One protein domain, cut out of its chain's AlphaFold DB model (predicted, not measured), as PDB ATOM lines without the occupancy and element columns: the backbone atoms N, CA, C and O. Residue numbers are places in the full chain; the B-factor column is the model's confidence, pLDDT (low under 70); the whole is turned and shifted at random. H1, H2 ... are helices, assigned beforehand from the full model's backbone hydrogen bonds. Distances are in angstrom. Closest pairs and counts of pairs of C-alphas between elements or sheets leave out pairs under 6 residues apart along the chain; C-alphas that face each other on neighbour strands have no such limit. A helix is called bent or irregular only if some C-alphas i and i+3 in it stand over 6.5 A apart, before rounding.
ATOM      1  N   VAL A   8     162.101 307.138 270.182       88.88
ATOM      2  CA  VAL A   8     162.647 307.793 268.981       88.88
ATOM      3  C   VAL A   8     163.485 309.016 269.357       88.88
ATOM      4  O   VAL A   8     164.620 309.144 268.902       88.88
ATOM      5  N   ILE A   9     162.982 309.875 270.250       88.12
ATOM      6  CA  ILE A   9     163.732 311.039 270.744       88.12
ATOM      7  C   ILE A   9     165.024 310.600 271.450       88.12
ATOM      8  O   ILE A   9     166.068 311.227 271.267       88.12
ATOM      9  N   GLY A  10     164.975 309.526 272.244       83.88
ATOM     10  CA  GLY A  10     166.153 308.972 272.916       83.88
ATOM     11  C   GLY A  10     167.232 308.511 271.935       83.88
ATOM     12  O   GLY A  10     168.394 308.888 272.078       83.88
ATOM     13  N   ILE A  11     166.842 307.764 270.900       87.88
ATOM     14  CA  ILE A  11     167.758 307.286 269.854       87.88
ATOM     15  C   ILE A  11     168.385 308.468 269.109       87.88
ATOM     16  O   ILE A  11     169.601 308.501 268.936       87.88
ATOM     17  N   ILE A  12     167.582 309.471 268.737       92.81
ATOM     18  CA  ILE A  12     168.071 310.681 268.060       92.81
ATOM     19  C   ILE A  12     169.123 311.399 268.913       92.81
ATOM     20  O   ILE A  12     170.158 311.799 268.387       92.81
ATOM     21  N   LYS A  13     168.900 311.530 270.229       85.38
ATOM     22  CA  LYS A  13     169.872 312.155 271.139       85.38
ATOM     23  C   LYS A  13     171.195 311.399 271.166       85.38
ATOM     24  O   LYS A  13     172.243 312.022 271.046       85.38
ATOM     25  N   ILE A  14     171.148 310.074 271.306       85.50
ATOM     26  CA  ILE A  14     172.356 309.241 271.345       85.50
ATOM     27  C   ILE A  14     173.133 309.379 270.034       85.50
ATOM     28  O   ILE A  14     174.329 309.651 270.066       85.50
ATOM     29  N   VAL A  15     172.453 309.259 268.890       89.94
ATOM     30  CA  VAL A  15     173.072 309.398 267.563       89.94
ATOM     31  C   VAL A  15     173.662 310.796 267.373       89.94
ATOM     32  O   VAL A  15     174.798 310.915 266.926       89.94
ATOM     33  N   GLY A  16     172.935 311.847 267.757       87.00
ATOM     34  CA  GLY A  16     173.408 313.227 267.657       87.00
ATOM     35  C   GLY A  16     174.675 313.480 268.475       87.00
ATOM     36  O   GLY A  16     175.620 314.072 267.960       87.00
ATOM     37  N   ILE A  17     174.733 312.977 269.713       85.44
ATOM     38  CA  ILE A  17     175.924 313.093 270.571       85.44
ATOM     39  C   ILE A  17     177.105 312.311 269.978       85.44
ATOM     40  O   ILE A  17     178.236 312.789 270.002       85.44
ATOM     41  N   LEU A  18     176.849 311.128 269.418       85.56
ATOM     42  CA  LEU A  18     177.880 310.284 268.817       85.56
ATOM     43  C   LEU A  18     178.483 310.950 267.569       85.56
ATOM     44  O   LEU A  18     179.702 311.026 267.444       85.56
ATOM     45  N   ILE A  19     177.641 311.513 266.694       87.00
ATOM     46  CA  ILE A  19     178.087 312.303 265.537       87.00
ATOM     47  C   ILE A  19     178.876 313.529 265.999       87.00
ATOM     48  O   ILE A  19     179.961 313.773 265.483       87.00
ATOM     49  N   PHE A  20     178.366 314.276 266.983       83.25
ATOM     50  CA  PHE A  20     179.047 315.454 267.520       83.25
ATOM     51  C   PHE A  20     180.450 315.120 268.037       83.25
ATOM     52  O   PHE A  20     181.411 315.807 267.701       83.25
ATOM     53  N   GLY A  21     180.584 314.025 268.788       80.31
ATOM     54  CA  GLY A  21     181.874 313.557 269.278       80.31
ATOM     55  C   GLY A  21     182.830 313.151 268.151       80.31
ATOM     56  O   GLY A  21     183.980 313.575 268.144       80.31
ATOM     57  N   LEU A  22     182.361 312.391 267.157       81.62
ATOM     58  CA  LEU A  22     183.190 311.987 266.012       81.62
ATOM     59  C   LEU A  22     183.636 313.180 265.155       81.62
ATOM     60  O   LEU A  22     184.795 313.244 264.757       81.62
ATOM     61  N   VAL A  23     182.738 314.132 264.892       82.38
ATOM     62  CA  VAL A  23     183.059 315.362 264.155       82.38
ATOM     63  C   VAL A  23     184.050 316.215 264.943       82.38
ATOM     64  O   VAL A  23     185.013 316.704 264.362       82.38
ATOM     65  N   GLY A  24     183.865 316.351 266.260       75.06
ATOM     66  CA  GLY A  24     184.804 317.074 267.117       75.06
ATOM     67  C   GLY A  24     186.201 316.449 267.120       75.06
ATOM     68  O   GLY A  24     187.181 317.178 267.029       75.06
ATOM     69  N   ILE A  25     186.300 315.114 267.118       73.44
ATOM     70  CA  ILE A  25     187.579 314.393 266.974       73.44
ATOM     71  C   ILE A  25     188.204 314.626 265.598       73.44
ATOM     72  O   ILE A  25     189.398 314.880 265.505       73.44
ATOM     73  N   TRP A  26     187.413 314.558 264.526       75.62
ATOM     74  CA  TRP A  26     187.924 314.748 263.167       75.62
ATOM     75  C   TRP A  26     188.437 316.176 262.930       75.62
ATOM     76  O   TRP A  26     189.472 316.365 262.297       75.62
ATOM     77  N   LEU A  27     187.755 317.182 263.490       69.50
ATOM     78  CA  LEU A  27     188.225 318.571 263.487       69.50
ATOM     79  C   LEU A  27     189.472 318.757 264.360       69.50
ATOM     80  O   LEU A  27     190.355 319.533 264.009       69.50
ATOM     81  N   ALA A  28     189.546 318.045 265.482       64.44
ATOM     82  CA  ALA A  28     190.682 318.082 266.388       64.44
ATOM     83  C   ALA A  28     191.956 317.446 265.823       64.44
ATOM     84  O   ALA A  28     193.035 317.913 266.149       64.44
ATOM     85  N   ASP A  29     191.866 316.430 264.961       59.84
ATOM     86  CA  ASP A  29     193.041 315.797 264.333       59.84
ATOM     87  C   ASP A  29     193.856 316.789 263.469       59.84
ATOM     88  O   ASP A  29     195.041 316.592 263.214       59.84
ATOM     89  N   SER A  30     193.247 317.915 263.069       56.25
ATOM     90  CA  SER A  30     193.942 319.023 262.392       56.25
ATOM     91  C   SER A  30     194.744 319.929 263.340       56.25
ATOM     92  O   SER A  30     195.516 320.768 262.875       56.25
ATOM     93  N   PHE A  31     194.584 319.769 264.654       54.47
ATOM     94  CA  PHE A  31     195.204 320.592 265.682       54.47
ATOM     95  C   PHE A  31     196.013 319.717 266.634       54.47
ATOM     96  O   PHE A  31     195.470 318.917 267.388       54.47
ATOM     97  N   ALA A  32     197.339 319.854 266.584       55.62
ATOM     98  CA  ALA A  32     198.237 319.134 267.475       55.62
ATOM     99  C   ALA A  32     197.811 319.356 268.937       55.62
ATOM    100  O   ALA A  32     197.835 320.480 269.434       55.62
ATOM    101  N   LYS A  59     171.813 310.749 285.560       78.38
ATOM    102  CA  LYS A  59     170.372 310.954 285.740       78.38
ATOM    103  C   LYS A  59     169.568 310.013 284.832       78.38
ATOM    104  O   LYS A  59     169.761 309.979 283.624       78.38
ATOM    105  N   GLY A  60     168.593 309.308 285.411       74.38
ATOM    106  CA  GLY A  60     167.653 308.456 284.664       74.38
ATOM    107  C   GLY A  60     167.523 307.023 285.185       74.38
ATOM    108  O   GLY A  60     166.577 306.332 284.817       74.38
ATOM    109  N   PHE A  61     168.396 306.595 286.103       75.44
ATOM    110  CA  PHE A  61     168.310 305.286 286.770       75.44
ATOM    111  C   PHE A  61     166.923 305.016 287.383       75.44
ATOM    112  O   PHE A  61     166.380 303.923 287.228       75.44
ATOM    113  N   THR A  62     166.305 306.024 288.005       75.56
ATOM    114  CA  THR A  62     164.994 305.880 288.652       75.56
ATOM    115  C   THR A  62     163.886 305.557 287.648       75.56
ATOM    116  O   THR A  62     162.897 304.923 288.002       75.56
ATOM    117  N   THR A  63     164.033 305.967 286.385       75.75
ATOM    118  CA  THR A  63     163.109 305.588 285.308       75.75
ATOM    119  C   THR A  63     163.273 304.112 284.955       75.75
ATOM    120  O   THR A  63     162.274 303.414 284.830       75.75
ATOM    121  N   ILE A  64     164.511 303.604 284.890       75.12
ATOM    122  CA  ILE A  64     164.798 302.182 284.623       75.12
ATOM    123  C   ILE A  64     164.173 301.292 285.706       75.12
ATOM    124  O   ILE A  64     163.587 300.257 285.391       75.12
ATOM    125  N   THR A  65     164.253 301.698 286.978       80.31
ATOM    126  CA  THR A  65     163.648 300.939 288.082       80.31
ATOM    127  C   THR A  65     162.126 301.074 288.136       80.31
ATOM    128  O   THR A  65     161.454 300.096 288.449       80.31
ATOM    129  N   ASN A  66     161.566 302.246 287.804       75.62
ATOM    130  CA  ASN A  66     160.111 302.454 287.781       75.62
ATOM    131  C   ASN A  66     159.418 301.771 286.587       75.62
ATOM    132  O   ASN A  66     158.262 301.380 286.709       75.62
ATOM    133  N   SER A  67     160.118 301.549 285.472       71.50
ATOM    134  CA  SER A  67     159.625 300.759 284.328       71.50
ATOM    135  C   SER A  67     159.811 299.242 284.500       71.50
ATOM    136  O   SER A  67     159.581 298.472 283.568       71.50
ATOM    137  N   GLY A  68     160.217 298.778 285.688       65.69
ATOM    138  CA  GLY A  68     160.550 297.375 285.952       65.69
ATOM    139  C   GLY A  68     159.386 296.382 285.822       65.69
ATOM    140  O   GLY A  68     159.642 295.194 285.637       65.69
ATOM    141  N   SER A  69     158.128 296.835 285.879       68.56
ATOM    142  CA  SER A  69     156.937 295.979 285.723       68.56
ATOM    143  C   SER A  69     156.724 295.474 284.289       68.56
ATOM    144  O   SER A  69     156.130 294.415 284.104       68.56
ATOM    145  N   GLU A  70     157.252 296.179 283.283       75.00
ATOM    146  CA  GLU A  70     157.246 295.769 281.867       75.00
ATOM    147  C   GLU A  70     158.445 294.872 281.504       75.00
ATOM    148  O   GLU A  70     158.486 294.250 280.439       75.00
ATOM    149  N   VAL A  71     159.436 294.768 282.397       77.56
ATOM    150  CA  VAL A  71     160.672 294.021 282.155       77.56
ATOM    151  C   VAL A  71     160.470 292.543 282.479       77.56
ATOM    152  O   VAL A  71     160.268 292.146 283.625       77.56
ATOM    153  N   LYS A  72     160.624 291.680 281.472       76.50
ATOM    154  CA  LYS A  72     160.627 290.222 281.660       76.50
ATOM    155  C   LYS A  72     161.793 289.821 282.575       76.50
ATOM    156  O   LYS A  72     162.936 290.116 282.246       76.50
ATOM    157  N   ASN A  73     161.533 289.118 283.680       82.12
ATOM    158  CA  ASN A  73     162.533 288.704 284.689       82.12
ATOM    159  C   ASN A  73     163.340 289.872 285.309       82.12
ATOM    160  O   ASN A  73     164.566 289.942 285.146       82.12
ATOM    161  N   PRO A  74     162.686 290.770 286.066       81.00
ATOM    162  CA  PRO A  74     163.293 292.020 286.520       81.00
ATOM    163  C   PRO A  74     164.502 291.814 287.442       81.00
ATOM    164  O   PRO A  74     165.487 292.536 287.313       81.00
ATOM    165  N   HIS A  75     164.499 290.767 288.279       82.44
ATOM    166  CA  HIS A  75     165.600 290.454 289.204       82.44
ATOM    167  C   HIS A  75     166.975 290.353 288.519       82.44
ATOM    168  O   HIS A  75     167.990 290.724 289.099       82.44
ATOM    169  N   ARG A  76     167.029 289.854 287.275       83.19
ATOM    170  CA  ARG A  76     168.284 289.743 286.508       83.19
ATOM    171  C   ARG A  76     168.406 290.793 285.409       83.19
ATOM    172  O   ARG A  76     169.510 291.265 285.147       83.19
ATOM    173  N   ASN A  77     167.299 291.154 284.765       85.25
ATOM    174  CA  ASN A  77     167.339 292.009 283.581       85.25
ATOM    175  C   ASN A  77     167.422 293.501 283.918       85.25
ATOM    176  O   ASN A  77     168.071 294.226 283.172       85.25
ATOM    177  N   VAL A  78     166.887 293.949 285.060       85.44
ATOM    178  CA  VAL A  78     167.033 295.350 285.502       85.44
ATOM    179  C   VAL A  78     168.487 295.647 285.869       85.44
ATOM    180  O   VAL A  78     169.053 296.622 285.389       85.44
ATOM    181  N   GLY A  79     169.132 294.764 286.641       85.12
ATOM    182  CA  GLY A  79     170.551 294.917 286.984       85.12
ATOM    183  C   GLY A  79     171.455 294.940 285.747       85.12
ATOM    184  O   GLY A  79     172.321 295.804 285.627       85.12
ATOM    185  N   ARG A  80     171.210 294.048 284.776       86.12
ATOM    186  CA  ARG A  80     171.932 294.050 283.492       86.12
ATOM    187  C   ARG A  80     171.687 295.322 282.685       86.12
ATOM    188  O   ARG A  80     172.642 295.864 282.144       86.12
ATOM    189  N   ALA A  81     170.446 295.804 282.626       84.62
ATOM    190  CA  ALA A  81     170.117 297.047 281.935       84.62
ATOM    191  C   ALA A  81     170.892 298.234 282.524       84.62
ATOM    192  O   ALA A  81     171.518 298.970 281.771       84.62
ATOM    193  N   ILE A  82     170.944 298.360 283.856       85.50
ATOM    194  CA  ILE A  82     171.704 299.417 284.540       85.50
ATOM    195  C   ILE A  82     173.192 299.356 284.167       85.50
ATOM    196  O   ILE A  82     173.761 300.369 283.770       85.50
ATOM    197  N   VAL A  83     173.816 298.175 284.244       88.25
ATOM    198  CA  VAL A  83     175.246 298.012 283.921       88.25
ATOM    199  C   VAL A  83     175.536 298.371 282.462       88.25
ATOM    200  O   VAL A  83     176.494 299.093 282.191       88.25
ATOM    201  N   ILE A  84     174.697 297.920 281.524       86.44
ATOM    202  CA  ILE A  84     174.850 298.233 280.095       86.44
ATOM    203  C   ILE A  84     174.680 299.738 279.852       86.44
ATOM    204  O   ILE A  84     175.485 300.334 279.139       86.44
ATOM    205  N   SER A  85     173.680 300.373 280.470       83.19
ATOM    206  CA  SER A  85     173.466 301.819 280.360       83.19
ATOM    207  C   SER A  85     174.653 302.620 280.889       83.19
ATOM    208  O   SER A  85     175.083 303.559 280.223       83.19
ATOM    209  N   ILE A  86     175.213 302.238 282.042       85.56
ATOM    210  CA  ILE A  86     176.402 302.887 282.613       85.56
ATOM    211  C   ILE A  86     177.591 302.742 281.662       85.56
ATOM    212  O   ILE A  86     178.236 303.740 281.354       85.56
ATOM    213  N   ALA A  87     177.851 301.535 281.151       87.94
ATOM    214  CA  ALA A  87     178.959 301.293 280.229       87.94
ATOM    215  C   ALA A  87     178.852 302.153 278.958       87.94
ATOM    216  O   ALA A  87     179.826 302.787 278.559       87.94
ATOM    217  N   ILE A  88     177.657 302.236 278.360       84.94
ATOM    218  CA  ILE A  88     177.409 303.079 277.182       84.94
ATOM    219  C   ILE A  88     177.590 304.566 277.519       84.94
ATOM    220  O   ILE A  88     178.231 305.283 276.754       84.94
ATOM    221  N   CYS A  89     177.066 305.033 278.659       84.69
ATOM    222  CA  CYS A  89     177.247 306.418 279.108       84.69
ATOM    223  C   CYS A  89     178.722 306.781 279.259       84.69
ATOM    224  O   CYS A  89     179.132 307.827 278.769       84.69
ATOM    225  N   VAL A  90     179.520 305.916 279.894       85.25
ATOM    226  CA  VAL A  90     180.961 306.140 280.059       85.25
ATOM    227  C   VAL A  90     181.635 306.289 278.698       85.25
ATOM    228  O   VAL A  90     182.312 307.285 278.475       85.25
ATOM    229  N   VAL A  91     181.389 305.370 277.757       85.19
ATOM    230  CA  VAL A  91     181.982 305.438 276.410       85.19
ATOM    231  C   VAL A  91     181.611 306.741 275.698       85.19
ATOM    232  O   VAL A  91     182.488 307.422 275.169       85.19
ATOM    233  N   ILE A  92     180.328 307.113 275.706       83.44
ATOM    234  CA  ILE A  92     179.855 308.334 275.045       83.44
ATOM    235  C   ILE A  92     180.457 309.577 275.707       83.44
ATOM    236  O   ILE A  92     180.966 310.444 275.003       83.44
ATOM    237  N   TYR A  93     180.433 309.676 277.038       82.81
ATOM    238  CA  TYR A  93     180.956 310.848 277.737       82.81
ATOM    239  C   TYR A  93     182.469 310.982 277.622       82.81
ATOM    240  O   TYR A  93     182.947 312.103 277.483       82.81
ATOM    241  N   THR A  94     183.224 309.883 277.612       82.69
ATOM    242  CA  THR A  94     184.662 309.932 277.329       82.69
ATOM    243  C   THR A  94     184.921 310.417 275.905       82.69
ATOM    244  O   THR A  94     185.771 311.278 275.711       82.69
ATOM    245  N   LEU A  95     184.161 309.932 274.918       80.81
ATOM    246  CA  LEU A  95     184.312 310.342 273.520       80.81
ATOM    247  C   LEU A  95     183.968 311.826 273.325       80.81
ATOM    248  O   LEU A  95     184.710 312.549 272.668       80.81
ATOM    249  N   VAL A  96     182.888 312.303 273.946       79.44
ATOM    250  CA  VAL A  96     182.501 313.723 273.933       79.44
ATOM    251  C   VAL A  96     183.508 314.581 274.688       79.44
ATOM    252  O   VAL A  96     183.896 315.626 274.185       79.44
ATOM    253  N   GLY A  97     183.947 314.157 275.874       79.75
ATOM    254  CA  GLY A  97     184.947 314.874 276.663       79.75
ATOM    255  C   GLY A  97     186.265 315.011 275.909       79.75
ATOM    256  O   GLY A  97     186.838 316.092 275.882       79.75
ATOM    257  N   PHE A  98     186.689 313.953 275.217       76.81
ATOM    258  CA  PHE A  98     187.846 313.987 274.330       76.81
ATOM    259  C   PHE A  98     187.623 314.943 273.146       76.81
ATOM    260  O   PHE A  98     188.450 315.813 272.908       76.81
ATOM    261  N   ALA A  99     186.474 314.868 272.467       74.88
ATOM    262  CA  ALA A  99     186.128 315.779 271.374       74.88
ATOM    263  C   ALA A  99     186.122 317.258 271.806       74.88
ATOM    264  O   ALA A  99     186.635 318.115 271.090       74.88
ATOM    265  N   VAL A 100     185.563 317.557 272.983       72.94
ATOM    266  CA  VAL A 100     185.531 318.911 273.552       72.94
ATOM    267  C   VAL A 100     186.929 319.349 273.966       72.94
ATOM    268  O   VAL A 100     187.331 320.437 273.584       72.94
ATOM    269  N   SER A 101     187.689 318.520 274.687       71.75
ATOM    270  CA  SER A 101     189.056 318.849 275.112       71.75
ATOM    271  C   SER A 101     189.948 319.195 273.923       71.75
ATOM    272  O   SER A 101     190.704 320.160 273.981       71.75
ATOM    273  N   SER A 102     189.827 318.445 272.827       64.88
ATOM    274  CA  SER A 102     190.646 318.673 271.640       64.88
ATOM    275  C   SER A 102     190.164 319.853 270.781       64.88
ATOM    276  O   SER A 102     190.954 320.417 270.032       64.88
ATOM    277  N   ASN A 103     188.897 320.270 270.895       62.84
ATOM    278  CA  ASN A 103     188.376 321.465 270.214       62.84
ATOM    279  C   ASN A 103     188.584 322.754 271.037       62.84
ATOM    280  O   ASN A 103     188.875 323.813 270.482       62.84
ATOM    281  N   LEU A 104     188.491 322.663 272.368       54.94
ATOM    282  CA  LEU A 104     188.634 323.789 273.296       54.94
ATOM    283  C   LEU A 104     190.086 324.281 273.403       54.94
ATOM    284  O   LEU A 104     190.301 325.447 273.713       54.94
ATOM    285  N   SER A 105     191.071 323.440 273.057       53.47
ATOM    286  CA  SER A 105     192.463 323.878 272.869       53.47
ATOM    287  C   SER A 105     192.617 324.922 271.756       53.47
ATOM    288  O   SER A 105     193.668 325.556 271.675       53.47
ATOM    289  N   LEU A 106     191.607 325.103 270.896       47.66
ATOM    290  CA  LEU A 106     191.711 325.989 269.745       47.66
ATOM    291  C   LEU A 106     190.645 327.070 269.627       47.66
ATOM    292  O   LEU A 106     190.871 328.083 268.966       47.66
ATOM    293  N   ALA A 107     189.500 326.889 270.274       51.28
ATOM    294  CA  ALA A 107     188.516 327.947 270.402       51.28
ATOM    295  C   ALA A 107     188.969 328.937 271.494       51.28
ATOM    296  O   ALA A 107     188.491 328.911 272.623       51.28
ATOM    297  N   GLU A 108     189.872 329.849 271.123       52.19
ATOM    298  CA  GLU A 108     189.750 331.242 271.576       52.19
ATOM    299  C   GLU A 108     190.147 331.540 273.039       52.19
ATOM    300  O   GLU A 108     189.441 332.243 273.757       52.19
TER     301      GLU A 108
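AT A GLANCE: This is residues 8 to 32 and 59 to 108 of the 136 residues of an uncharacterized protein of Psychrobacter sp. KH172YL61 (UniProt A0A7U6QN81). A long helix, H3, runs the length of a rod, and a second long helix, H1, packs on residues 92 to 103 of H3 and spreads away from it as a narrow V, with residues 8 to 13 of H1 sticking out free. At the other end of H3, the short helix H2 folds back over residues 78 to 82 as a small helical hairpin. The printed part has 75 residues with three named helices, in the order H1, H2, H3, and no named strand; the class is all helix. The whole is only just loose, close to extended, with a radius of gyration of the C-alphas of 16.5 A, and it spans 50 by 21 by 17 A.

IN THESE COORDINATES: The printed part begins with H1, residues 8 to 28, which measures 30.0 A from C-alpha 8 at (162.647, 307.793, 268.981) to C-alpha 28 at (190.682, 318.082, 266.388). After the cut comes H2, residues 61 to 66, 8.7 A from first to last C-alpha. H3, residues 74 to 104, is the longest helix, 42.7 A from C-alpha 74 to C-alpha 104 at (188.634, 323.789, 273.296). H3 is neither bent nor irregular, but only just: C-alphas 75 and 78 are 6.3 A apart.

HOW THE PARTS SIT: H1 touches H3, which meets it with residues 92 to 103 alone, and 27 pairs of C-alphas are within 8 A. Their closest C-alphas are those of Gly 24 and Ala 99, 4.6 A apart. The two run the same way at a shallow tilt of 34 degrees, only just short of steep. H2 touches H3 at residues 78 to 82 of H3 alone, and the closest C-alphas are those of Thr 65 and Val 78, 7.0 A apart. H2 and H3 form a helical hairpin, running opposite ways at a shallow tilt of 27 degrees. H1 and H2 are apart. In H1 and H2 every O i to N i+4 pair is within hydrogen-bond range; in H3 26 of 27 are.

THE WHOLE: The two C-alphas farthest apart are those of Asn 73 and Glu 108, at 52.2 A. Residues 33 to 58 are not printed, and C-alphas 32 and 59 are 34.3 A apart across this cut, which lies in the link from H1 to H2. The link from H2 to H3, 7 residues, is short. The mean pLDDT of the printed part is 77.2; it is under 70 at residues 27 to 32, 68 to 69 and 102 to 108 of the model.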